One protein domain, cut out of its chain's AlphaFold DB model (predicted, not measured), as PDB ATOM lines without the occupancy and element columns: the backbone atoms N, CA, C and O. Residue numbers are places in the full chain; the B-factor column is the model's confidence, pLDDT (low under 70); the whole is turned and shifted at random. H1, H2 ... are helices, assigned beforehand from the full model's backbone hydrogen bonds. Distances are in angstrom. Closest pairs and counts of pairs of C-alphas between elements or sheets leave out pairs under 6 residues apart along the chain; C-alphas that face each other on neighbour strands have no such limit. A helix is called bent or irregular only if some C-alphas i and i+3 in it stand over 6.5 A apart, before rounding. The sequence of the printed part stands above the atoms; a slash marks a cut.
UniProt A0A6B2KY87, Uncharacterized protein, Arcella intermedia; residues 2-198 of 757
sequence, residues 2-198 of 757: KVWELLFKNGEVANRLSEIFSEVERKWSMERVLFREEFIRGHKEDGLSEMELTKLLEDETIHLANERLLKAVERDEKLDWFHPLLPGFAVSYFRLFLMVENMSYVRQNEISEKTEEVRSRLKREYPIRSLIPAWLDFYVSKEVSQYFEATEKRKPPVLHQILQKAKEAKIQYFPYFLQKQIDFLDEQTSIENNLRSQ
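Overview. This is residues 2 to 198 of the 757 residues of an uncharacterized protein of Arcella intermedia (UniProt A0A6B2KY87). A loose, flat frame of helices is built along one long spine, H5: H3 makes a narrow V with it at its first end, with H2 folded against H3 as a hairpin and apart from H5, H6 folds back from the far end of H5, and H7 packs on residues 96 to 103 of H5 with H8a beside H7. Residues 187 to 198 stick out. There are 197 printed residues with eight named helices, H1 to H8 in order, and no named strand: the class is all helix. The radius of gyration of the C-alphas is 22.9 A, loose, and the spans are 64 by 64 by 30 A.

Along the chain. Find C-alpha 2 at (101.014, 91.265, 121.175), where H1, residues 2 to 9, begins. H2, residues 11 to 42, runs 43.8 A with a kink of 46 degrees near residue 31; it is neither bent nor irregular, but only just: C-alphas 30 and 33 are 6.4 A apart. H3 takes residues 50 to 74, 36.1 A, and H4 residues 77 to 82. From C-alpha 86 at (99.063, 105.453, 114.994), H5 runs 57.5 A to residue 125. Next come H6, residues 133 to 152, and H7, residues 157 to 168. H8, residues 174 to 197, was assigned as one helix by its hydrogen bonds but is bent: C-alphas 186 and 189 are 6.8 A apart, and its arms H8a, residues 174 to 186, and H8b, residues 189 to 197, stand at a steep tilt of 40 degrees.

Arrangement. Start at the hub, H5, whose residues 87 to 94 touch residues 70 to 74 of H3, closest at C-alphas 87 and 74, 5.0 A. H6 touches H5 at a steep tilt of 48 degrees, closest at C-alphas 140 and 119, 6.0 A. H7 and H8a form a hairpin, closest at C-alphas 163 and 175, 5.8 A. Every O i to N i+4 pair is within hydrogen-bond range in H1, H3, H4, H5, H6, H7, H8a and H8b, and 25 of 28 are in H2. H1 and H2 only just touch, only at the corner, with 3 pairs of C-alphas within 8 A; H4 touches H2, closest at C-alphas 79 and 13, 7.2 A.

Size, cuts and confidence. The C-alphas farthest apart, of Glu 45 and Gln 198, are 69.9 A apart. The printed part has no cut, and no link is long. Mean pLDDT of the printed part is 78.7; look for values under 70 at, among others, residues 2 to 11 and 152 to 157.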
ATOM      1  N   LYS A   2     101.715  91.967 122.286       32.59
ATOM      2  CA  LYS A   2     101.014  91.265 121.175       32.59
ATOM      3  C   LYS A   2     100.267  92.158 120.154       32.59
ATOM      4  O   LYS A   2     100.277  91.870 118.968       32.59
ATOM      5  N   VAL A   3      99.694  93.293 120.577       35.78
ATOM      6  CA  VAL A   3      99.121  94.312 119.650       35.78
ATOM      7  C   VAL A   3     100.204  94.951 118.768       35.78
ATOM      8  O   VAL A   3      99.961  95.307 117.622       35.78
ATOM      9  N   TRP A   4     101.423  95.042 119.299       43.47
ATOM     10  CA  TRP A   4     102.609  95.505 118.585       43.47
ATOM     11  C   TRP A   4     103.100  94.454 117.578       43.47
ATOM     12  O   TRP A   4     103.417  94.798 116.450       43.47
ATOM     13  N   GLU A   5     103.055  93.170 117.940       41.16
ATOM     14  CA  GLU A   5     103.290  92.037 117.029       41.16
ATOM     15  C   GLU A   5     102.273  91.980 115.879       41.16
ATOM     16  O   GLU A   5     102.637  91.641 114.759       41.16
ATOM     17  N   LEU A   6     101.010  92.345 116.123       42.03
ATOM     18  CA  LEU A   6      99.973  92.455 115.088       42.03
ATOM     19  C   LEU A   6     100.209  93.642 114.143       42.03
ATOM     20  O   LEU A   6     100.052  93.493 112.933       42.03
ATOM     21  N   LEU A   7     100.632  94.794 114.673       46.25
ATOM     22  CA  LEU A   7     100.990  95.965 113.865       46.25
ATOM     23  C   LEU A   7     102.280  95.746 113.057       46.25
ATOM     24  O   LEU A   7     102.365  96.236 111.938       46.25
ATOM     25  N   PHE A   8     103.243  94.975 113.579       48.06
ATOM     26  CA  PHE A   8     104.499  94.640 112.893       48.06
ATOM     27  C   PHE A   8     104.426  93.388 112.002       48.06
ATOM     28  O   PHE A   8     105.262  93.228 111.117       48.06
ATOM     29  N   LYS A   9     103.426  92.509 112.177       46.38
ATOM     30  CA  LYS A   9     103.132  91.416 111.227       46.38
ATOM     31  C   LYS A   9     102.602  91.938 109.893       46.38
ATOM     32  O   LYS A   9     102.847  91.311 108.864       46.38
ATOM     33  N   ASN A  10     101.934  93.093 109.892       50.84
ATOM     34  CA  ASN A  10     101.801  93.897 108.684       50.84
ATOM     35  C   ASN A  10     103.163  94.542 108.414       50.84
ATOM     36  O   ASN A  10     103.464  95.616 108.933       50.84
ATOM     37  N   GLY A  11     103.999  93.860 107.626       59.62
ATOM     38  CA  GLY A  11     105.383  94.266 107.360       59.62
ATOM     39  C   GLY A  11     105.540  95.724 106.907       59.62
ATOM     40  O   GLY A  11     106.592  96.308 107.109       59.62
ATOM     41  N   GLU A  12     104.496  96.359 106.376       71.75
ATOM     42  CA  GLU A  12     104.520  97.750 105.914       71.75
ATOM     43  C   GLU A  12     104.720  98.790 107.034       71.75
ATOM     44  O   GLU A  12     105.529  99.703 106.867       71.75
ATOM     45  N   VAL A  13     104.060  98.651 108.192       72.06
ATOM     46  CA  VAL A  13     104.219  99.600 109.319       72.06
ATOM     47  C   VAL A  13     105.586  99.419 109.981       72.06
ATOM     48  O   VAL A  13     106.259 100.395 110.319       72.06
ATOM     49  N   ALA A  14     106.022  98.163 110.112       69.94
ATOM     50  CA  ALA A  14     107.340  97.798 110.618       69.94
ATOM     51  C   ALA A  14     108.468  98.360 109.749       69.94
ATOM     52  O   ALA A  14     109.387  99.012 110.250       69.94
ATOM     53  N   ASN A  15     108.361  98.142 108.436       77.25
ATOM     54  CA  ASN A  15     109.317  98.637 107.457       77.25
ATOM     55  C   ASN A  15     109.363 100.163 107.485       77.25
ATOM     56  O   ASN A  15     110.452 100.727 107.506       77.25
ATOM     57  N   ARG A  16     108.209 100.843 107.588       82.62
ATOM     58  CA  ARG A  16     108.195 102.306 107.648       82.62
ATOM     59  C   ARG A  16     108.857 102.853 108.912       82.62
ATOM     60  O   ARG A  16     109.627 103.804 108.826       82.62
ATOM     61  N   LEU A  17     108.612 102.251 110.075       76.75
ATOM     62  CA  LEU A  17     109.296 102.642 111.313       76.75
ATOM     63  C   LEU A  17     110.812 102.388 111.237       76.75
ATOM     64  O   LEU A  17     111.586 103.220 111.709       76.75
ATOM     65  N   SER A  18     111.240 101.297 110.594       78.06
ATOM     66  CA  SER A  18     112.658 101.014 110.336       78.06
ATOM     67  C   SER A  18     113.294 102.027 109.375       78.06
ATOM     68  O   SER A  18     114.431 102.445 109.591       78.06
ATOM     69  N   GLU A  19     112.575 102.450 108.333       82.81
ATOM     70  CA  GLU A  19     113.021 103.507 107.419       82.81
ATOM     71  C   GLU A  19     113.216 104.826 108.171       82.81
ATOM     72  O   GLU A  19     114.290 105.422 108.082       82.81
ATOM     73  N   ILE A  20     112.230 105.244 108.975       82.12
ATOM     74  CA  ILE A  20     112.313 106.465 109.795       82.12
ATOM     75  C   ILE A  20     113.521 106.398 110.734       82.12
ATOM     76  O   ILE A  20     114.270 107.370 110.837       82.12
ATOM     77  N   PHE A  21     113.747 105.252 111.382       79.69
ATOM     78  CA  PHE A  21     114.913 105.049 112.240       79.69
ATOM     79  C   PHE A  21     116.221 105.244 111.462       79.69
ATOM     80  O   PHE A  21     117.059 106.046 111.869       79.69
ATOM     81  N   SER A  22     116.356 104.603 110.296       78.94
ATOM     82  CA  SER A  22     117.554 104.717 109.454       78.94
ATOM     83  C   SER A  22     117.794 106.142 108.930       78.94
ATOM     84  O   SER A  22     118.935 106.601 108.851       78.94
ATOM     85  N   GLU A  23     116.729 106.886 108.613       83.81
ATOM     86  CA  GLU A  23     116.815 108.281 108.170       83.81
ATOM     87  C   GLU A  23     117.277 109.209 109.301       83.81
ATOM     88  O   GLU A  23     118.128 110.081 109.085       83.81
ATOM     89  N   VAL A  24     116.730 109.022 110.506       82.94
ATOM     90  CA  VAL A  24     117.105 109.790 111.701       82.94
ATOM     91  C   VAL A  24     118.535 109.464 112.116       82.94
ATOM     92  O   VAL A  24     119.307 110.386 112.374       82.94
ATOM     93  N   GLU A  25     118.920 108.190 112.120       78.38
ATOM     94  CA  GLU A  25     120.270 107.745 112.463       78.38
ATOM     95  C   GLU A  25     121.309 108.285 111.476       78.38
ATOM     96  O   GLU A  25     122.332 108.837 111.889       78.38
ATOM     97  N   ARG A  26     121.023 108.242 110.168       81.25
ATOM     98  CA  ARG A  26     121.915 108.803 109.147       81.25
ATOM     99  C   ARG A  26     122.116 110.305 109.334       81.25
ATOM    100  O   ARG A  26     123.253 110.770 109.276       81.25
ATOM    101  N   LYS A  27     121.049 111.069 109.593       82.12
ATOM    102  CA  LYS A  27     121.152 112.516 109.866       82.12
ATOM    103  C   LYS A  27     121.893 112.795 111.173       82.12
ATOM    104  O   LYS A  27     122.791 113.633 111.204       82.12
ATOM    105  N   TRP A  28     121.572 112.057 112.232       82.38
ATOM    106  CA  TRP A  28     122.208 112.217 113.535       82.38
ATOM    107  C   TRP A  28     123.693 111.868 113.501       82.38
ATOM    108  O   TRP A  28     124.483 112.595 114.083       82.38
ATOM    109  N   SER A  29     124.102 110.824 112.777       79.25
ATOM    110  CA  SER A  29     125.511 110.428 112.671       79.25
ATOM    111  C   SER A  29     126.411 111.549 112.133       79.25
ATOM    112  O   SER A  29     127.530 111.714 112.615       79.25
ATOM    113  N   MET A  30     125.900 112.366 111.201       78.75
ATOM    114  CA  MET A  30     126.624 113.519 110.658       78.75
ATOM    115  C   MET A  30     126.652 114.702 111.634       78.75
ATOM    116  O   MET A  30     127.670 115.376 111.762       78.75
ATOM    117  N   GLU A  31     125.558 114.944 112.355       80.56
ATOM    118  CA  GLU A  31     125.440 116.068 113.293       80.56
ATOM    119  C   GLU A  31     126.064 115.789 114.669       80.56
ATOM    120  O   GLU A  31     126.476 116.716 115.364       80.56
ATOM    121  N   ARG A  32     126.185 114.517 115.063       79.00
ATOM    122  CA  ARG A  32     126.700 114.086 116.371       79.00
ATOM    123  C   ARG A  32     128.140 114.530 116.597       79.00
ATOM    124  O   ARG A  32     128.511 114.832 117.728       79.00
ATOM    125  N   VAL A  33     128.948 114.567 115.537       78.12
ATOM    126  CA  VAL A  33     130.350 115.003 115.608       78.12
ATOM    127  C   VAL A  33     130.421 116.495 115.936       78.12
ATOM    128  O   VAL A  33     131.117 116.876 116.872       78.12
ATOM    129  N   LEU A  34     129.621 117.313 115.246       80.56
ATOM    130  CA  LEU A  34     129.538 118.757 115.479       80.56
ATOM    131  C   LEU A  34     128.977 119.065 116.873       80.56
ATOM    132  O   LEU A  34     129.561 119.850 117.613       80.56
ATOM    133  N   PHE A  35     127.903 118.381 117.276       82.62
ATOM    134  CA  PHE A  35     127.332 118.526 118.614       82.62
ATOM    135  C   PHE A  35     128.347 118.188 119.711       82.62
ATOM    136  O   PHE A  35     128.449 118.902 120.705       82.62
ATOM    137  N   ARG A  36     129.137 117.122 119.525       80.31
ATOM    138  CA  ARG A  36     130.163 116.720 120.492       80.31
ATOM    139  C   ARG A  36     131.238 117.788 120.661       80.31
ATOM    140  O   ARG A  36     131.639 118.062 121.789       80.31
ATOM    141  N   GLU A  37     131.681 118.406 119.571       80.44
ATOM    142  CA  GLU A  37     132.653 119.501 119.614       80.44
ATOM    143  C   GLU A  37     132.086 120.752 120.302       80.44
ATOM    144  O   GLU A  37     132.771 121.373 121.118       80.44
ATOM    145  N   GLU A  38     130.825 121.098 120.034       81.69
ATOM    146  CA  GLU A  38     130.158 122.243 120.660       81.69
ATOM    147  C   GLU A  38     129.887 122.031 122.154       81.69
ATOM    148  O   GLU A  38     130.139 122.939 122.947       81.69
ATOM    149  N   PHE A  39     129.452 120.833 122.545       81.56
ATOM    150  CA  PHE A  39     129.178 120.466 123.935       81.56
ATOM    151  C   PHE A  39     130.457 120.455 124.781       81.56
ATOM    152  O   PHE A  39     130.494 121.033 125.865       81.56
ATOM    153  N   ILE A  40     131.546 119.878 124.254       80.31
ATOM    154  CA  ILE A  40     132.856 119.880 124.926       80.31
ATOM    155  C   ILE A  40     133.399 121.307 125.061       80.31
ATOM    156  O   ILE A  40     134.014 121.632 126.073       80.31
ATOM    157  N   ARG A  41     133.181 122.173 124.064       78.56
ATOM    158  CA  ARG A  41     133.589 123.584 124.125       78.56
ATOM    159  C   ARG A  41     132.772 124.376 125.150       78.56
ATOM    160  O   ARG A  41     133.354 125.218 125.822       78.56
ATOM    161  N   GLY A  42     131.472 124.100 125.276       77.69
ATOM    162  CA  GLY A  42     130.569 124.768 126.220       77.69
ATOM    163  C   GLY A  42     130.796 124.385 127.685       77.69
ATOM    164  O   GLY A  42     130.720 125.249 128.545       77.69
ATOM    165  N   HIS A  43     131.148 123.126 127.961       75.75
ATOM    166  CA  HIS A  43     131.364 122.619 129.325       75.75
ATOM    167  C   HIS A  43     132.840 122.558 129.750       75.75
ATOM    168  O   HIS A  43     133.178 122.041 130.815       75.75
ATOM    169  N   LYS A  44     133.748 123.117 128.939       68.12
ATOM    170  CA  LYS A  44     135.186 123.187 129.248       68.12
ATOM    171  C   LYS A  44     135.504 124.118 130.424       68.12
ATOM    172  O   LYS A  44     136.561 123.982 131.035       68.12
ATOM    173  N   GLU A  45     134.603 125.052 130.718       67.38
ATOM    174  CA  GLU A  45     134.729 126.045 131.793       67.38
ATOM    175  C   GLU A  45     134.130 125.560 133.130       67.38
ATOM    176  O   GLU A  45     134.408 126.154 134.169       67.38
ATOM    177  N   ASP A  46     133.401 124.435 133.135       73.88
ATOM    178  CA  ASP A  46     132.631 123.947 134.294       73.88
ATOM    179  C   ASP A  46     133.428 123.060 135.272       73.88
ATOM    180  O   ASP A  46     132.896 122.606 136.285       73.88
ATOM    181  N   GLY A  47     134.714 122.803 135.005       69.81
ATOM    182  CA  GLY A  47     135.612 122.100 135.937       69.81
ATOM    183  C   GLY A  47     135.299 120.613 136.184       69.81
ATOM    184  O   GLY A  47     135.809 120.043 137.148       69.81
ATOM    185  N   LEU A  48     134.479 119.986 135.338       75.94
ATOM    186  CA  LEU A  48     134.096 118.570 135.420       75.94
ATOM    187  C   LEU A  48     135.280 117.629 135.137       75.94
ATOM    188  O   LEU A  48     136.141 117.920 134.302       75.94
ATOM    189  N   SER A  49     135.299 116.465 135.795       76.06
ATOM    190  CA  SER A  49     136.250 115.393 135.473       76.06
ATOM    191  C   SER A  49     136.032 114.898 134.042       76.06
ATOM    192  O   SER A  49     134.893 114.792 133.587       76.06
ATOM    193  N   GLU A  50     137.100 114.526 133.331       75.25
ATOM    194  CA  GLU A  50     137.022 114.033 131.945       75.25
ATOM    195  C   GLU A  50     136.052 112.842 131.813       75.25
ATOM    196  O   GLU A  50     135.304 112.754 130.843       75.25
ATOM    197  N   MET A  51     135.977 111.987 132.841       74.00
ATOM    198  CA  MET A  51     135.062 110.839 132.897       74.00
ATOM    199  C   MET A  51     133.596 111.230 133.165       74.00
ATOM    200  O   MET A  51     132.673 110.534 132.737       74.00
ATOM    201  N   GLU A  52     133.363 112.330 133.882       76.75
ATOM    202  CA  GLU A  52     132.019 112.873 134.136       76.75
ATOM    203  C   GLU A  52     131.502 113.615 132.904       76.75
ATOM    204  O   GLU A  52     130.352 113.427 132.513       76.75
ATOM    205  N   LEU A  53     132.380 114.370 132.239       78.31
ATOM    206  CA  LEU A  53     132.096 115.062 130.987       78.31
ATOM    207  C   LEU A  53     131.704 114.074 129.876       78.31
ATOM    208  O   LEU A  53     130.751 114.323 129.141       78.31
ATOM    209  N   THR A  54     132.398 112.933 129.761       78.44
ATOM    210  CA  THR A  54     132.054 111.900 128.770       78.44
ATOM    211  C   THR A  54     130.713 111.236 129.051       78.44
ATOM    212  O   THR A  54     129.968 110.995 128.108       78.44
ATOM    213  N   LYS A  55     130.376 110.984 130.323       79.19
ATOM    214  CA  LYS A  55     129.075 110.409 130.695       79.19
ATOM    215  C   LYS A  55     127.926 111.376 130.417       79.19
ATOM    216  O   LYS A  55     126.953 110.988 129.786       79.19
ATOM    217  N   LEU A  56     128.076 112.642 130.813       81.31
ATOM    218  CA  LEU A  56     127.100 113.702 130.530       81.31
ATOM    219  C   LEU A  56     126.875 113.884 129.028       81.31
ATOM    220  O   LEU A  56     125.740 113.993 128.576       81.31
ATOM    221  N   LEU A  57     127.958 113.874 128.247       80.69
ATOM    222  CA  LEU A  57     127.885 113.920 126.792       80.69
ATOM    223  C   LEU A  57     127.118 112.712 126.230       80.69
ATOM    224  O   LEU A  57     126.277 112.875 125.349       80.69
ATOM    225  N   GLU A  58     127.416 111.500 126.699       78.69
ATOM    226  CA  GLU A  58     126.740 110.284 126.242       78.69
ATOM    227  C   GLU A  58     125.240 110.324 126.552       78.69
ATOM    228  O   GLU A  58     124.436 110.151 125.631       78.69
ATOM    229  N   ASP A  59     124.864 110.665 127.784       75.75
ATOM    230  CA  ASP A  59     123.466 110.785 128.206       75.75
ATOM    231  C   ASP A  59     122.707 111.834 127.379       75.75
ATOM    232  O   ASP A  59     121.618 111.561 126.861       75.75
ATOM    233  N   GLU A  60     123.305 113.009 127.161       80.44
ATOM    234  CA  GLU A  60     122.678 114.088 126.394       80.44
ATOM    235  C   GLU A  60     122.562 113.730 124.902       80.44
ATOM    236  O   GLU A  60     121.542 114.002 124.263       80.44
ATOM    237  N   THR A  61     123.563 113.040 124.334       79.06
ATOM    238  CA  THR A  61     123.484 112.559 122.944       79.06
ATOM    239  C   THR A  61     122.376 111.529 122.743       79.06
ATOM    240  O   THR A  61     121.707 111.552 121.707       79.06
ATOM    241  N   ILE A  62     122.159 110.640 123.715       75.44
ATOM    242  CA  ILE A  62     121.085 109.641 123.678       75.44
ATOM    243  C   ILE A  62     119.726 110.331 123.822       75.44
ATOM    244  O   ILE A  62     118.796 110.030 123.070       75.44
ATOM    245  N   HIS A  63     119.610 111.296 124.737       79.56
ATOM    246  CA  HIS A  63     118.384 112.064 124.939       79.56
ATOM    247  C   HIS A  63     117.958 112.814 123.665       79.56
ATOM    248  O   HIS A  63     116.821 112.666 123.207       79.56
ATOM    249  N   LEU A  64     118.884 113.542 123.032       79.44
ATOM    250  CA  LEU A  64     118.644 114.256 121.774       79.44
ATOM    251  C   LEU A  64     118.295 113.320 120.611       79.44
ATOM    252  O   LEU A  64     117.387 113.625 119.834       79.44
ATOM    253  N   ALA A  65     118.984 112.182 120.486       78.00
ATOM    254  CA  ALA A  65     118.683 111.186 119.458       78.00
ATOM    255  C   ALA A  65     117.250 110.645 119.601       78.00
ATOM    256  O   ALA A  65     116.494 110.616 118.626       78.00
ATOM    257  N   ASN A  66     116.851 110.304 120.827       79.50
ATOM    258  CA  ASN A  66     115.510 109.816 121.137       79.50
ATOM    259  C   ASN A  66     114.435 110.884 120.898       79.50
ATOM    260  O   ASN A  66     113.394 110.591 120.313       79.50
ATOM    261  N   GLU A  67     114.672 112.138 121.290       82.50
ATOM    262  CA  GLU A  67     113.712 113.225 121.068       82.50
ATOM    263  C   GLU A  67     113.491 113.496 119.569       82.50
ATOM    264  O   GLU A  67     112.363 113.715 119.117       82.50
ATOM    265  N   ARG A  68     114.564 113.432 118.775       81.94
ATOM    266  CA  ARG A  68     114.512 113.580 117.315       81.94
ATOM    267  C   ARG A  68     113.774 112.424 116.650       81.94
ATOM    268  O   ARG A  68     112.956 112.677 115.766       81.94
ATOM    269  N   LEU A  69     114.006 111.191 117.102       82.25
ATOM    270  CA  LEU A  69     113.262 110.017 116.646       82.25
ATOM    271  C   LEU A  69     111.762 110.175 116.928       82.25
ATOM    272  O   LEU A  69     110.945 110.009 116.026       82.25
ATOM    273  N   LEU A  70     111.393 110.559 118.154       83.31
ATOM    274  CA  LEU A  70     109.994 110.751 118.540       83.31
ATOM    275  C   LEU A  70     109.314 111.832 117.688       83.31
ATOM    276  O   LEU A  70     108.203 111.611 117.212       83.31
ATOM    277  N   LYS A  71     109.990 112.961 117.432       85.94
ATOM    278  CA  LYS A  71     109.485 114.031 116.550       85.94
ATOM    279  C   LYS A  71     109.355 113.588 115.090       85.94
ATOM    280  O   LYS A  71     108.462 114.067 114.397       85.94
ATOM    281  N   ALA A  72     110.240 112.712 114.612       83.06
ATOM    282  CA  ALA A  72     110.172 112.167 113.258       83.06
ATOM    283  C   ALA A  72     108.994 111.194 113.099       83.06
ATOM    284  O   ALA A  72     108.273 111.278 112.110       83.06
ATOM    285  N   VAL A  73     108.748 110.338 114.096       84.12
ATOM    286  CA  VAL A  73     107.597 109.419 114.123       84.12
ATOM    287  C   VAL A  73     106.273 110.181 114.249       84.12
ATOM    288  O   VAL A  73     105.297 109.816 113.605       84.12
ATOM    289  N   GLU A  74     106.232 111.259 115.038       84.50
ATOM    290  CA  GLU A  74     105.030 112.086 115.227       84.50
ATOM    291  C   GLU A  74     104.610 112.850 113.958       84.50
ATOM    292  O   GLU A  74     103.429 113.125 113.772       84.50
ATOM    293  N   ARG A  75     105.570 113.196 113.089       85.75
ATOM    294  CA  ARG A  75     105.353 113.999 111.873       85.75
ATOM    295  C   ARG A  75     105.264 113.173 110.586       85.75
ATOM    296  O   ARG A  75     105.184 113.760 109.510       85.75
ATOM    297  N   ASP A  76     105.333 111.845 110.665       85.62
ATOM    298  CA  ASP A  76     105.347 111.002 109.468       85.62
ATOM    299  C   ASP A  76     103.946 110.859 108.854       85.62
ATOM    300  O   ASP A  76     103.069 110.186 109.394       85.62
ATOM    301  N   GLU A  77     103.760 111.454 107.675       82.25
ATOM    302  CA  GLU A  77     102.488 111.442 106.936       82.25
ATOM    303  C   GLU A  77     102.068 110.029 106.496       82.25
ATOM    304  O   GLU A  77     100.877 109.743 106.363       82.25
ATOM    305  N   LYS A  78     103.025 109.112 106.288       81.31
ATOM    306  CA  LYS A  78     102.716 107.730 105.885       81.31
ATOM    307  C   LYS A  78     102.150 106.915 107.047       81.31
ATOM    308  O   LYS A  78     101.228 106.133 106.835       81.31
ATOM    309  N   LEU A  79     102.661 107.100 108.266       79.56
ATOM    310  CA  LEU A  79     102.075 106.500 109.471       79.56
ATOM    311  C   LEU A  79     100.669 107.041 109.759       79.56
ATOM    312  O   LEU A  79      99.801 106.271 110.173       79.56
ATOM    313  N   ASP A  80     100.435 108.326 109.489       81.19
ATOM    314  CA  ASP A  80      99.115 108.954 109.614       81.19
ATOM    315  C   ASP A  80      98.112 108.404 108.579       81.19
ATOM    316  O   ASP A  80      96.953 108.136 108.903       81.19
ATOM    317  N   TRP A  81      98.580 108.116 107.354       81.25
ATOM    318  CA  TRP A  81      97.786 107.472 106.300       81.25
ATOM    319  C   TRP A  81      97.290 106.069 106.685       81.25
ATOM    320  O   TRP A  81      96.157 105.714 106.353       81.25
ATOM    321  N   PHE A  82      98.098 105.278 107.405       78.06
ATOM    322  CA  PHE A  82      97.672 103.954 107.878       78.06
ATOM    323  C   PHE A  82      96.557 104.050 108.923       78.06
ATOM    324  O   PHE A  82      95.585 103.296 108.850       78.06
ATOM    325  N   HIS A  83      96.697 104.943 109.909       76.62
ATOM    326  CA  HIS A  83      95.636 105.256 110.862       76.62
ATOM    327  C   HIS A  83      95.951 106.555 111.644       76.62
ATOM    328  O   HIS A  83      97.035 106.643 112.224       76.62
ATOM    329  N   PRO A  84      94.991 107.484 111.835       78.25
ATOM    330  CA  PRO A  84      95.245 108.794 112.461       78.25
ATOM    331  C   PRO A  84      95.780 108.761 113.905       78.25
ATOM    332  O   PRO A  84      96.425 109.683 114.391       78.25
ATOM    333  N   LEU A  85      95.480 107.690 114.648       78.19
ATOM    334  CA  LEU A  85      95.962 107.503 116.029       78.19
ATOM    335  C   LEU A  85      97.331 106.807 116.114       78.19
ATOM    336  O   LEU A  85      97.890 106.703 117.207       78.19
ATOM    337  N   LEU A  86      97.863 106.292 115.002       78.19
ATOM    338  CA  LEU A  86      99.063 105.453 114.994       78.19
ATOM    339  C   LEU A  86     100.342 106.224 115.359       78.19
ATOM    340  O   LEU A  86     101.074 105.717 116.214       78.19
ATOM    341  N   PRO A  87     100.601 107.444 114.835       80.69
ATOM    342  CA  PRO A  87     101.776 108.226 115.226       80.69
ATOM    343  C   PRO A  87     101.789 108.535 116.731       80.69
ATOM    344  O   PRO A  87     102.763 108.254 117.429       80.69
ATOM    345  N   GLY A  88     100.662 109.019 117.269       79.94
ATOM    346  CA  GLY A  88     100.523 109.344 118.695       79.94
ATOM    347  C   GLY A  88     100.632 108.122 119.613       79.94
ATOM    348  O   GLY A  88     101.218 108.195 120.700       79.94
ATOM    349  N   PHE A  89     100.122 106.972 119.169       78.62
ATOM    350  CA  PHE A  89     100.262 105.706 119.883       78.62
ATOM    351  C   PHE A  89     101.708 105.187 119.869       78.62
ATOM    352  O   PHE A  89     102.211 104.775 120.915       78.62
ATOM    353  N   ALA A  90     102.396 105.252 118.724       78.50
ATOM    354  CA  ALA A  90     103.794 104.849 118.593       78.50
ATOM    355  C   ALA A  90     104.710 105.706 119.480       78.50
ATOM    356  O   ALA A  90     105.497 105.164 120.252       78.50
ATOM    357  N   VAL A  91     104.542 107.033 119.466       82.88
ATOM    358  CA  VAL A  91     105.276 107.964 120.342       82.88
ATOM    359  C   VAL A  91     105.021 107.657 121.820       82.88
ATOM    360  O   VAL A  91     105.960 107.595 122.614       82.88
ATOM    361  N   SER A  92     103.761 107.422 122.198       80.75
ATOM    362  CA  SER A  92     103.387 107.060 123.574       80.75
ATOM    363  C   SER A  92     104.038 105.748 124.021       80.75
ATOM    364  O   SER A  92     104.499 105.637 125.158       80.75
ATOM    365  N   TYR A  93     104.127 104.772 123.117       80.25
ATOM    366  CA  TYR A  93     104.796 103.501 123.365       80.25
ATOM    367  C   TYR A  93     106.312 103.657 123.510       80.25
ATOM    368  O   TYR A  93     106.873 103.164 124.484       80.25
ATOM    369  N   PHE A  94     106.974 104.367 122.594       79.19
ATOM    370  CA  PHE A  94     108.419 104.592 122.664       79.19
ATOM    371  C   PHE A  94     108.813 105.344 123.938       79.19
ATOM    372  O   PHE A  94     109.788 104.982 124.588       79.19
ATOM    373  N   ARG A  95     108.017 106.332 124.368       81.88
ATOM    374  CA  ARG A  95     108.233 107.011 125.657       81.88
ATOM    375  C   ARG A  95     108.127 106.054 126.840       81.88
ATOM    376  O   ARG A  95     108.960 106.105 127.739       81.88
ATOM    377  N   LEU A  96     107.127 105.172 126.837       81.19
ATOM    378  CA  LEU A  96     106.993 104.148 127.873       81.19
ATOM    379  C   LEU A  96     108.183 103.178 127.854       81.19
ATOM    380  O   LEU A  96     108.700 102.836 128.911       81.19
ATOM    381  N   PHE A  97     108.629 102.758 126.670       80.88
ATOM    382  CA  PHE A  97     109.779 101.875 126.501       80.88
ATOM    383  C   PHE A  97     111.058 102.501 127.068       80.88
ATOM    384  O   PHE A  97     111.701 101.889 127.914       80.88
ATOM    385  N   LEU A  98     111.357 103.752 126.706       80.12
ATOM    386  CA  LEU A  98     112.507 104.490 127.238       80.12
ATOM    387  C   LEU A  98     112.434 104.655 128.764       80.12
ATOM    388  O   LEU A  98     113.450 104.572 129.451       80.12
ATOM    389  N   MET A  99     111.235 104.848 129.325       80.12
ATOM    390  CA  MET A  99     111.050 104.869 130.780       80.12
ATOM    391  C   MET A  99     111.353 103.514 131.423       80.12
ATOM    392  O   MET A  99     112.001 103.475 132.465       80.12
ATOM    393  N   VAL A 100     110.887 102.413 130.828       80.44
ATOM    394  CA  VAL A 100     111.167 101.052 131.315       80.44
ATOM    395  C   VAL A 100     112.665 100.764 131.252       80.44
ATOM    396  O   VAL A 100     113.224 100.253 132.220       80.44
ATOM    397  N   GLU A 101     113.319 101.128 130.153       76.81
ATOM    398  CA  GLU A 101     114.751 100.924 129.942       76.81
ATOM    399  C   GLU A 101     115.586 101.726 130.950       76.81
ATOM    400  O   GLU A 101     116.418 101.151 131.651       76.81
ATOM    401  N   ASN A 102     115.285 103.012 131.141       81.12
ATOM    402  CA  ASN A 102     115.946 103.839 132.152       81.12
ATOM    403  C   ASN A 102     115.744 103.265 133.569       81.12
ATOM    404  O   ASN A 102     116.692 103.113 134.335       81.12
ATOM    405  N   MET A 103     114.524 102.841 133.907       78.88
ATOM    406  CA  MET A 103     114.260 102.203 135.200       78.88
ATOM    407  C   MET A 103     114.984 100.860 135.360       78.88
ATOM    408  O   MET A 103     115.397 100.524 136.469       78.88
ATOM    409  N   SER A 104     115.178 100.106 134.276       77.19
ATOM    410  CA  SER A 104     115.971  98.876 134.297       77.19
ATOM    411  C   SER A 104     117.455  99.159 134.544       77.19
ATOM    412  O   SER A 104     118.084  98.441 135.319       77.19
ATOM    413  N   TYR A 105     117.985 100.248 133.981       80.12
ATOM    414  CA  TYR A 105     119.355 100.700 134.208       80.12
ATOM    415  C   TYR A 105     119.570 101.167 135.654       80.12
ATOM    416  O   TYR A 105     120.484 100.692 136.326       80.12
ATOM    417  N   VAL A 106     118.673 102.010 136.183       81.81
ATOM    418  CA  VAL A 106     118.680 102.411 137.604       81.81
ATOM    419  C   VAL A 106     118.655 101.178 138.506       81.81
ATOM    420  O   VAL A 106     119.430 101.079 139.454       81.81
ATOM    421  N   ARG A 107     117.820 100.190 138.172       79.75
ATOM    422  CA  ARG A 107     117.713  98.954 138.944       79.75
ATOM    423  C   ARG A 107     118.974  98.092 138.877       79.75
ATOM    424  O   ARG A 107     119.366  97.524 139.893       79.75
ATOM    425  N   GLN A 108     119.617  97.985 137.717       81.25
ATOM    426  CA  GLN A 108     120.901  97.290 137.589       81.25
ATOM    427  C   GLN A 108     121.989  97.959 138.433       81.25
ATOM    428  O   GLN A 108     122.752  97.260 139.102       81.25
ATOM    429  N   ASN A 109     122.004  99.293 138.478       84.38
ATOM    430  CA  ASN A 109     122.926 100.036 139.329       84.38
ATOM    431  C   ASN A 109     122.657  99.767 140.816       84.38
ATOM    432  O   ASN A 109     123.588  99.389 141.522       84.38
ATOM    433  N   GLU A 110     121.400  99.814 141.272       84.00
ATOM    434  CA  GLU A 110     121.030  99.438 142.649       84.00
ATOM    435  C   GLU A 110     121.479  98.010 143.009       84.00
ATOM    436  O   GLU A 110     121.991  97.764 144.104       84.00
ATOM    437  N   ILE A 111     121.308  97.051 142.089       84.81
ATOM    438  CA  ILE A 111     121.774  95.670 142.277       84.81
ATOM    439  C   ILE A 111     123.294  95.645 142.431       84.81
ATOM    440  O   ILE A 111     123.801  94.971 143.330       84.81
ATOM    441  N   SER A 112     124.026  96.374 141.588       85.38
ATOM    442  CA  SER A 112     125.490  96.419 141.630       85.38
ATOM    443  C   SER A 112     126.017  97.051 142.924       85.38
ATOM    444  O   SER A 112     126.883  96.469 143.577       85.38
ATOM    445  N   GLU A 113     125.422  98.162 143.365       89.25
ATOM    446  CA  GLU A 113     125.757  98.834 144.621       89.25
ATOM    447  C   GLU A 113     125.495  97.916 145.812       89.25
ATOM    448  O   GLU A 113     126.357  97.747 146.677       89.25
ATOM    449  N   LYS A 114     124.335  97.243 145.830       89.50
ATOM    450  CA  LYS A 114     123.997  96.321 146.915       89.50
ATOM    451  C   LYS A 114     124.898  95.093 146.931       89.50
ATOM    452  O   LYS A 114     125.268  94.609 148.001       89.50
ATOM    453  N   THR A 115     125.272  94.600 145.754       90.12
ATOM    454  CA  THR A 115     126.221  93.493 145.599       90.12
ATOM    455  C   THR A 115     127.575  93.870 146.191       90.12
ATOM    456  O   THR A 115     128.146  93.082 146.946       90.12
ATOM    457  N   GLU A 116     128.065  95.083 145.927       91.38
ATOM    458  CA  GLU A 116     129.347  95.554 146.452       91.38
ATOM    459  C   GLU A 116     129.285  95.876 147.958       91.38
ATOM    460  O   GLU A 116     130.210  95.560 148.711       91.38
ATOM    461  N   GLU A 117     128.159  96.398 148.451       93.25
ATOM    462  CA  GLU A 117     127.905  96.588 149.884       93.25
ATOM    463  C   GLU A 117     127.944  95.247 150.639       93.25
ATOM    464  O   GLU A 117     128.678  95.094 151.618       93.25
ATOM    465  N   VAL A 118     127.202  94.242 150.159       91.94
ATOM    466  CA  VAL A 118     127.155  92.903 150.765       91.94
ATOM    467  C   VAL A 118     128.519  92.223 150.668       91.94
ATOM    468  O   VAL A 118     129.003  91.659 151.651       91.94
ATOM    469  N   ARG A 119     129.193  92.330 149.521       92.06
ATOM    470  CA  ARG A 119     130.535  91.777 149.313       92.06
ATOM    471  C   ARG A 119     131.564  92.412 150.250       92.06
ATOM    472  O   ARG A 119     132.356  91.690 150.858       92.06
ATOM    473  N   SER A 120     131.552  93.735 150.414       91.88
ATOM    474  CA  SER A 120     132.462  94.449 151.322       91.88
ATOM    475  C   SER A 120     132.159  94.173 152.800       91.88
ATOM    476  O   SER A 120     133.077  94.127 153.623       91.88
ATOM    477  N   ARG A 121     130.890  93.944 153.161       94.69
ATOM    478  CA  ARG A 121     130.491  93.494 154.502       94.69
ATOM    479  C   ARG A 121     130.969  92.069 154.784       94.69
ATOM    480  O   ARG A 121     131.646  91.856 155.785       94.69
ATOM    481  N   LEU A 122     130.711  91.115 153.887       91.75
ATOM    482  CA  LEU A 122     131.109  89.711 154.056       91.75
ATOM    483  C   LEU A 122     132.634  89.529 154.108       91.75
ATOM    484  O   LEU A 122     133.121  88.690 154.865       91.75
ATOM    485  N   LYS A 123     133.401  90.342 153.366       92.50
ATOM    486  CA  LYS A 123     134.872  90.390 153.478       92.50
ATOM    487  C   LYS A 123     135.345  90.868 154.857       92.50
ATOM    488  O   LYS A 123     136.341  90.356 155.359       92.50
ATOM    489  N   ARG A 124     134.635  91.824 155.472       92.81
ATOM    490  CA  ARG A 124     134.942  92.338 156.819       92.81
ATOM    491  C   ARG A 124     134.559  91.350 157.921       92.81
ATOM    492  O   ARG A 124     135.342  91.147 158.840       92.81
ATOM    493  N   GLU A 125     133.386  90.729 157.822       92.81
ATOM    494  CA  GLU A 125     132.882  89.787 158.832       92.81
ATOM    495  C   GLU A 125     133.570  88.414 158.771       92.81
ATOM    496  O   GLU A 125     133.796  87.786 159.805       92.81
ATOM    497  N   TYR A 126     133.948  87.950 157.572       91.75
ATOM    498  CA  TYR A 126     134.542  86.627 157.360       91.75
ATOM    499  C   TYR A 126     135.859  86.700 156.563       91.75
ATOM    500  O   TYR A 126     135.923  86.233 155.419       91.75
ATOM    501  N   PRO A 127     136.952  87.215 157.156       89.00
ATOM    502  CA  PRO A 127     138.210  87.465 156.444       89.00
ATOM    503  C   PRO A 127     138.884  86.197 155.893       89.00
ATOM    504  O   PRO A 127     139.525  86.248 154.853       89.00
ATOM    505  N   ILE A 128     138.707  85.038 156.543       86.75
ATOM    506  CA  ILE A 128     139.295  83.764 156.082       86.75
ATOM    507  C   ILE A 128     138.413  83.094 155.018       86.75
ATOM    508  O   ILE A 128     138.912  82.599 154.011       86.75
ATOM    509  N   ARG A 129     137.088  83.071 155.217       82.44
ATOM    510  CA  ARG A 129     136.158  82.384 154.298       82.44
ATOM    511  C   ARG A 129     135.951  83.149 152.995       82.44
ATOM    512  O   ARG A 129     135.759  82.524 151.958       82.44
ATOM    513  N   SER A 130     136.046  84.476 153.035       86.50
ATOM    514  CA  SER A 130     135.946  85.331 151.847       86.50
ATOM    515  C   SER A 130     137.106  85.164 150.854       86.50
ATOM    516  O   SER A 130     136.977  85.609 149.717       86.50
ATOM    517  N   LEU A 131     138.196  84.477 151.232       88.56
ATOM    518  CA  LEU A 131     139.273  84.082 150.314       88.56
ATOM    519  C   LEU A 131     138.854  82.975 149.336       88.56
ATOM    520  O   LEU A 131     139.523  82.784 148.326       88.56
ATOM    521  N   ILE A 132     137.770  82.245 149.625       93.06
ATOM    522  CA  ILE A 132     137.215  81.219 148.739       93.06
ATOM    523  C   ILE A 132     136.179  81.899 147.826       93.06
ATOM    524  O   ILE A 132     135.081  82.210 148.301       93.06
ATOM    525  N   PRO A 133     136.460  82.102 146.522       89.38
ATOM    526  CA  PRO A 133     135.583  82.878 145.637       89.38
ATOM    527  C   PRO A 133     134.183  82.268 145.520       89.38
ATOM    528  O   PRO A 133     133.186  82.966 145.652       89.38
ATOM    529  N   ALA A 134     134.107  80.938 145.408       87.81
ATOM    530  CA  ALA A 134     132.842  80.212 145.319       87.81
ATOM    531  C   ALA A 134     131.954  80.388 146.564       87.81
ATOM    532  O   ALA A 134     130.731  80.416 146.451       87.81
ATOM    533  N   TRP A 135     132.555  80.518 147.753       93.38
ATOM    534  CA  TRP A 135     131.806  80.787 148.980       93.38
ATOM    535  C   TRP A 135     131.295  82.228 148.986       93.38
ATOM    536  O   TRP A 135     130.110  82.457 149.218       93.38
ATOM    537  N   LEU A 136     132.167  83.192 148.680       91.69
ATOM    538  CA  LEU A 136     131.807  84.607 148.659       91.69
ATOM    539  C   LEU A 136     130.684  84.878 147.649       91.69
ATOM    540  O   LEU A 136     129.681  85.484 148.011       91.69
ATOM    541  N   ASP A 137     130.802  84.377 146.421       91.38
ATOM    542  CA  ASP A 137     129.819  84.622 145.364       91.38
ATOM    543  C   ASP A 137     128.475  83.928 145.644       91.38
ATOM    544  O   ASP A 137     127.417  84.508 145.392       91.38
ATOM    545  N   PHE A 138     128.478  82.729 146.244       92.31
ATOM    546  CA  PHE A 138     127.242  82.053 146.661       92.31
ATOM    547  C   PHE A 138     126.492  82.835 147.747       92.31
ATOM    548  O   PHE A 138     125.275  82.996 147.666       92.31
ATOM    549  N   TYR A 139     127.190  83.345 148.765       90.88
ATOM    550  CA  TYR A 139     126.534  84.086 149.846       90.88
ATOM    551  C   TYR A 139     126.134  85.505 149.434       90.88
ATOM    552  O   TYR A 139     125.043  85.941 149.799       90.88
ATOM    553  N   VAL A 140     126.950  86.188 148.622       91.69
ATOM    554  CA  VAL A 140     126.588  87.484 148.028       91.69
ATOM    555  C   VAL A 140     125.335  87.329 147.166       91.69
ATOM    556  O   VAL A 140     124.353  88.027 147.395       91.69
ATOM    557  N   SER A 141     125.316  86.371 146.232       89.62
ATOM    558  CA  SER A 141     124.145  86.145 145.371       89.62
ATOM    559  C   SER A 141     122.901  85.745 146.168       89.62
ATOM    560  O   SER A 141     121.815  86.248 145.884       89.62
ATOM    561  N   LYS A 142     123.041  84.910 147.205       91.31
ATOM    562  CA  LYS A 142     121.930  84.513 148.080       91.31
ATOM    563  C   LYS A 142     121.334  85.694 148.850       91.31
ATOM    564  O   LYS A 142     120.116  85.847 148.846       91.31
ATOM    565  N   GLU A 143     122.151  86.518 149.508       90.06
ATOM    566  CA  GLU A 143     121.658  87.668 150.284       90.06
ATOM    567  C   GLU A 143     121.067  88.762 149.389       90.06
ATOM    568  O   GLU A 143     120.020  89.321 149.715       90.06
ATOM    569  N   VAL A 144     121.691  89.025 148.236       89.62
ATOM    570  CA  VAL A 144     121.175  89.971 147.236       89.62
ATOM    571  C   VAL A 144     119.827  89.487 146.691       89.62
ATOM    572  O   VAL A 144     118.865  90.254 146.661       89.62
ATOM    573  N   SER A 145     119.712  88.197 146.357       85.38
ATOM    574  CA  SER A 145     118.452  87.607 145.883       85.38
ATOM    575  C   SER A 145     117.362  87.654 146.954       85.38
ATOM    576  O   SER A 145     116.235  88.026 146.658       85.38
ATOM    577  N   GLN A 146     117.681  87.357 148.219       86.31
ATOM    578  CA  GLN A 146     116.722  87.454 149.326       86.31
ATOM    579  C   GLN A 146     116.238  88.886 149.565       86.31
ATOM    580  O   GLN A 146     115.051  89.094 149.819       86.31
ATOM    581  N   TYR A 147     117.137  89.869 149.476       84.94
ATOM    582  CA  TYR A 147     116.784  91.282 149.591       84.94
ATOM    583  C   TYR A 147     115.797  91.690 148.492       84.94
ATOM    584  O   TYR A 147     114.737  92.245 148.790       84.94
ATOM    585  N   PHE A 148     116.091  91.363 147.233       80.75
ATOM    586  CA  PHE A 148     115.222  91.726 146.117       80.75
ATOM    587  C   PHE A 148     113.922  90.919 146.080       80.75
ATOM    588  O   PHE A 148     112.870  91.522 145.896       80.75
ATOM    589  N   GLU A 149     113.936  89.623 146.402       76.62
ATOM    590  CA  GLU A 149     112.714  88.824 146.544       76.62
ATOM    591  C   GLU A 149     111.787  89.366 147.636       76.62
ATOM    592  O   GLU A 149     110.577  89.439 147.438       76.62
ATOM    593  N   ALA A 150     112.325  89.742 148.801       74.25
ATOM    594  CA  ALA A 150     111.522  90.306 149.885       74.25
ATOM    595  C   ALA A 150     110.921  91.671 149.509       74.25
ATOM    596  O   ALA A 150     109.827  92.015 149.963       74.25
ATOM    597  N   THR A 151     111.631  92.427 148.670       70.88
ATOM    598  CA  THR A 151     111.208  93.743 148.186       70.88
ATOM    599  C   THR A 151     110.157  93.617 147.077       70.88
ATOM    600  O   THR A 151     109.151  94.319 147.108       70.88
ATOM    601  N   GLU A 152     110.327  92.677 146.144       65.94
ATOM    602  CA  GLU A 152     109.427  92.458 145.003       65.94
ATOM    603  C   GLU A 152     108.147  91.704 145.377       65.94
ATOM    604  O   GLU A 152     107.082  92.035 144.863       65.94
ATOM    605  N   LYS A 153     108.206  90.764 146.334       61.03
ATOM    606  CA  LYS A 153     107.025  90.028 146.831       61.03
ATOM    607  C   LYS A 153     106.006  90.910 147.550       61.03
ATOM    608  O   LYS A 153     104.866  90.489 147.718       61.03
ATOM    609  N   ARG A 154     106.402  92.089 148.042       55.97
ATOM    610  CA  ARG A 154     105.494  92.967 148.794       55.97
ATOM    611  C   ARG A 154     104.697  93.897 147.887       55.97
ATOM    612  O   ARG A 154     103.524  94.071 148.186       55.97
ATOM    613  N   LYS A 155     105.319  94.441 146.829       59.09
ATOM    614  CA  LYS A 155     104.755  95.133 145.643       59.09
ATOM    615  C   LYS A 155     105.905  95.316 144.646       59.09
ATOM    616  O   LYS A 155     106.955  95.737 145.119       59.09
ATOM    617  N   PRO A 156     105.767  95.119 143.321       65.69
ATOM    618  CA  PRO A 156     106.832  95.466 142.379       65.69
ATOM    619  C   PRO A 156     106.983  97.002 142.331       65.69
ATOM    620  O   PRO A 156     106.160  97.684 141.704       65.69
ATOM    621  N   PRO A 157     107.997  97.590 142.997       68.38
ATOM    622  CA  PRO A 157     108.058  99.038 143.198       68.38
ATOM    623  C   PRO A 157     108.378  99.765 141.887       68.38
ATOM    624  O   PRO A 157     107.907 100.873 141.652       68.38
ATOM    625  N   VAL A 158     109.105  99.094 140.991       73.88
ATOM    626  CA  VAL A 158     109.520  99.612 139.684       73.88
ATOM    627  C   VAL A 158     108.313  99.861 138.774       73.88
ATOM    628  O   VAL A 158     108.202 100.926 138.180       73.88
ATOM    629  N   LEU A 159     107.356  98.928 138.717       75.44
ATOM    630  CA  LEU A 159     106.132  99.073 137.917       75.44
ATOM    631  C   LEU A 159     105.253 100.231 138.405       75.44
ATOM    632  O   LEU A 159     104.727 100.994 137.596       75.44
ATOM    633  N   HIS A 160     105.149 100.408 139.723       79.31
ATOM    634  CA  HIS A 160     104.428 101.530 140.326       79.31
ATOM    635  C   HIS A 160     105.106 102.877 140.036       79.31
ATOM    636  O   HIS A 160     104.426 103.855 139.728       79.31
ATOM    637  N   GLN A 161     106.440 102.927 140.076       80.19
ATOM    638  CA  GLN A 161     107.208 104.121 139.717       80.19
ATOM    639  C   GLN A 161     107.093 104.453 138.223       80.19
ATOM    640  O   GLN A 161     106.915 105.619 137.874       80.19
ATOM    641  N   ILE A 162     107.129 103.447 137.339       82.19
ATOM    642  CA  ILE A 162     106.904 103.629 135.895       82.19
ATOM    643  C   ILE A 162     105.494 104.163 135.652       82.19
ATOM    644  O   ILE A 162     105.321 105.106 134.888       82.19
ATOM    645  N   LEU A 163     104.486 103.615 136.332       84.12
ATOM    646  CA  LEU A 163     103.109 104.090 136.243       84.12
ATOM    647  C   LEU A 163     102.977 105.553 136.685       84.12
ATOM    648  O   LEU A 163     102.289 106.328 136.021       84.12
ATOM    649  N   GLN A 164     103.628 105.935 137.784       85.44
ATOM    650  CA  GLN A 164     103.621 107.310 138.272       85.44
ATOM    651  C   GLN A 164     104.294 108.259 137.270       85.44
ATOM    652  O   GLN A 164     103.661 109.220 136.833       85.44
ATOM    653  N   LYS A 165     105.513 107.938 136.818       83.38
ATOM    654  CA  LYS A 165     106.239 108.724 135.804       83.38
ATOM    655  C   LYS A 165     105.473 108.810 134.480       83.38
ATOM    656  O   LYS A 165     105.444 109.862 133.849       83.38
ATOM    657  N   ALA A 166     104.795 107.738 134.070       84.19
ATOM    658  CA  ALA A 166     103.984 107.717 132.856       84.19
ATOM    659  C   ALA A 166     102.716 108.587 132.974       84.19
ATOM    660  O   ALA A 166     102.314 109.217 131.993       84.19
ATOM    661  N   LYS A 167     102.104 108.661 134.168       84.94
ATOM    662  CA  LYS A 167     100.995 109.587 134.468       84.94
ATOM    663  C   LYS A 167     101.474 111.043 134.481       84.94
ATOM    664  O   LYS A 167     100.817 111.895 133.886       84.94
ATOM    665  N   GLU A 168     102.626 111.320 135.091       85.62
ATOM    666  CA  GLU A 168     103.254 112.652 135.128       85.62
ATOM    667  C   GLU A 168     103.628 113.148 133.721       85.62
ATOM    668  O   GLU A 168     103.341 114.291 133.366       85.62
ATOM    669  N   ALA A 169     104.157 112.262 132.870       81.31
ATOM    670  CA  ALA A 169     104.478 112.549 131.472       81.31
ATOM    671  C   ALA A 169     103.258 112.568 130.526       81.31
ATOM    672  O   ALA A 169     103.428 112.716 129.314       81.31
ATOM    673  N   LYS A 170     102.034 112.423 131.059       81.56
ATOM    674  CA  LYS A 170     100.760 112.449 130.314       81.56
ATOM    675  C   LYS A 170     100.716 111.480 129.120       81.56
ATOM    676  O   LYS A 170     100.133 111.797 128.083       81.56
ATOM    677  N   ILE A 171     101.314 110.293 129.254       80.75
ATOM    678  CA  ILE A 171     101.274 109.258 128.209       80.75
ATOM    679  C   ILE A 171      99.830 108.748 128.074       80.75
ATOM    680  O   ILE A 171      99.211 108.347 129.060       80.75
ATOM    681  N   GLN A 172      99.274 108.756 126.862       73.44
ATOM    682  CA  GLN A 172      97.896 108.316 126.634       73.44
ATOM    683  C   GLN A 172      97.805 106.779 126.553       73.44
ATOM    684  O   GLN A 172      98.718 106.116 126.063       73.44
ATOM    685  N   TYR A 173      96.686 106.213 127.024       71.75
ATOM    686  CA  TYR A 173      96.296 104.787 126.960       71.75
ATOM    687  C   TYR A 173      97.142 103.786 127.771       71.75
ATOM    688  O   TYR A 173      96.586 102.943 128.473       71.75
ATOM    689  N   PHE A 174      98.469 103.867 127.735       73.69
ATOM    690  CA  PHE A 174      99.358 102.892 128.379       73.69
ATOM    691  C   PHE A 174      99.323 102.870 129.915       73.69
ATOM    692  O   PHE A 174      99.314 101.767 130.468       73.69
ATOM    693  N   PRO A 175      99.234 104.010 130.632       79.06
ATOM    694  CA  PRO A 175      99.113 103.991 132.090       79.06
ATOM    695  C   PRO A 175      97.879 103.226 132.578       79.06
ATOM    696  O   PRO A 175      97.921 102.618 133.640       79.06
ATOM    697  N   TYR A 176      96.793 103.209 131.799       77.69
ATOM    698  CA  TYR A 176      95.594 102.436 132.124       77.69
ATOM    699  C   TYR A 176      95.847 100.923 132.052       77.69
ATOM    700  O   TYR A 176      95.479 100.187 132.965       77.69
ATOM    701  N   PHE A 177      96.516 100.449 130.994       73.50
ATOM    702  CA  PHE A 177      96.870  99.031 130.863       73.50
ATOM    703  C   PHE A 177      97.884  98.592 131.919       73.50
ATOM    704  O   PHE A 177      97.750  97.509 132.482       73.50
ATOM    705  N   LEU A 178      98.865  99.446 132.215       78.50
ATOM    706  CA  LEU A 178      99.858  99.189 133.251       78.50
ATOM    707  C   LEU A 178      99.209  99.133 134.642       78.50
ATOM    708  O   LEU A 178      99.515  98.235 135.416       78.50
ATOM    709  N   GLN A 179      98.259 100.033 134.927       83.00
ATOM    710  CA  GLN A 179      97.454 100.001 136.151       83.00
ATOM    711  C   GLN A 179      96.700  98.673 136.281       83.00
ATOM    712  O   GLN A 179      96.836  98.011 137.296       83.00
ATOM    713  N   LYS A 180      95.993  98.229 135.235       80.12
ATOM    714  CA  LYS A 180      95.287  96.935 135.234       80.12
ATOM    715  C   LYS A 180      96.207  95.741 135.496       80.12
ATOM    716  O   LYS A 180      95.796  94.795 136.160       80.12
ATOM    717  N   GLN A 181      97.422  95.756 134.949       77.31
ATOM    718  CA  GLN A 181      98.409  94.703 135.205       77.31
ATOM    719  C   GLN A 181      98.891  94.718 136.655       77.31
ATOM    720  O   GLN A 181      99.029  93.660 137.255       77.31
ATOM    721  N   ILE A 182      99.119  95.906 137.216       79.06
ATOM    722  CA  ILE A 182      99.479  96.073 138.625       79.06
ATOM    723  C   ILE A 182      98.340  95.585 139.526       79.06
ATOM    724  O   ILE A 182      98.591  94.773 140.410       79.06
ATOM    725  N   ASP A 183      97.102  95.994 139.249       81.56
ATOM    726  CA  ASP A 183      95.916  95.572 140.001       81.56
ATOM    727  C   ASP A 183      95.761  94.038 139.964       81.56
ATOM    728  O   ASP A 183      95.507  93.409 140.987       81.56
ATOM    729  N   PHE A 184      95.999  93.408 138.806       79.00
ATOM    730  CA  PHE A 184      95.988  91.948 138.676       79.00
ATOM    731  C   PHE A 184      97.091  91.264 139.497       79.00
ATOM    732  O   PHE A 184      96.829  90.249 140.141       79.00
ATOM    733  N   LEU A 185      98.318  91.796 139.485       72.69
ATOM    734  CA  LEU A 185      99.427  91.252 140.277       72.69
ATOM    735  C   LEU A 185      99.156  91.375 141.784       72.69
ATOM    736  O   LEU A 185      99.468  90.453 142.538       72.69
ATOM    737  N   ASP A 186      98.533  92.474 142.212       74.75
ATOM    738  CA  ASP A 186      98.097  92.668 143.596       74.75
ATOM    739  C   ASP A 186      96.986  91.663 143.975       74.75
ATOM    740  O   ASP A 186      97.017  91.063 145.055       74.75
ATOM    741  N   GLU A 187      96.035  91.405 143.071       78.75
ATOM    742  CA  GLU A 187      94.947  90.437 143.265       78.75
ATOM    743  C   GLU A 187      95.389  88.968 143.146       78.75
ATOM    744  O   GLU A 187      94.730  88.091 143.710       78.75
ATOM    745  N   GLN A 188      96.509  88.669 142.478       75.38
ATOM    746  CA  GLN A 188      96.971  87.301 142.207       75.38
ATOM    747  C   GLN A 188      97.089  86.461 143.481       75.38
ATOM    748  O   GLN A 188      96.648  85.316 143.511       75.38
ATOM    749  N   THR A 189      97.638  87.022 144.559       69.81
ATOM    750  CA  THR A 189      97.783  86.296 145.833       69.81
ATOM    751  C   THR A 189      96.430  85.963 146.470       69.81
ATOM    752  O   THR A 189      96.254  84.883 147.035       69.81
ATOM    753  N   SER A 190      95.445  86.857 146.338       77.06
ATOM    754  CA  SER A 190      94.061  86.623 146.761       77.06
ATOM    755  C   SER A 190      93.400  85.550 145.896       77.06
ATOM    756  O   SER A 190      92.780  84.630 146.423       77.06
ATOM    757  N   ILE A 191      93.598  85.604 144.577       76.12
ATOM    758  CA  ILE A 191      93.095  84.608 143.624       76.12
ATOM    759  C   ILE A 191      93.708  83.233 143.903       76.12
ATOM    760  O   ILE A 191      92.973  82.257 143.979       76.12
ATOM    761  N   GLU A 192      95.018  83.135 144.128       73.75
ATOM    762  CA  GLU A 192      95.690  81.879 144.478       73.75
ATOM    763  C   GLU A 192      95.188  81.309 145.807       73.75
ATOM    764  O   GLU A 192      94.959  80.105 145.912       73.75
ATOM    765  N   ASN A 193      94.973  82.154 146.818       76.69
ATOM    766  CA  ASN A 193      94.400  81.721 148.092       76.69
ATOM    767  C   ASN A 193      92.942  81.266 147.933       76.69
ATOM    768  O   ASN A 193      92.563  80.236 148.491       76.69
ATOM    769  N   ASN A 194      92.147  81.968 147.123       78.50
ATOM    770  CA  ASN A 194      90.775  81.583 146.801       78.50
ATOM    771  C   ASN A 194      90.734  80.264 146.016       78.50
ATOM    772  O   ASN A 194      89.967  79.375 146.375       78.50
ATOM    773  N   LEU A 195      91.611  80.079 145.028       72.38
ATOM    774  CA  LEU A 195      91.750  78.833 144.268       72.38
ATOM    775  C   LEU A 195      92.204  77.672 145.156       72.38
ATOM    776  O   LEU A 195      91.662  76.580 145.058       72.38
ATOM    777  N   ARG A 196      93.148  77.897 146.076       67.19
ATOM    778  CA  ARG A 196      93.559  76.877 147.058       67.19
ATOM    779  C   ARG A 196      92.450  76.540 148.054       67.19
ATOM    780  O   ARG A 196      92.409  75.418 148.554       67.19
ATOM    781  N   SER A 197      91.574  77.498 148.361       70.69
ATOM    782  CA  SER A 197      90.410  77.280 149.227       70.69
ATOM    783  C   SER A 197      89.265  76.543 148.520       70.69
ATOM    784  O   SER A 197      88.470  75.871 149.177       70.69
ATOM    785  N   GLN A 198      89.204  76.612 147.187       67.75
ATOM    786  CA  GLN A 198      88.258  75.862 146.368       67.75
ATOM    787  C   GLN A 198      88.765  74.425 146.182       67.75
ATOM    788  O   GLN A 198      89.604  74.126 145.338       67.75
TER     789      GLN A 198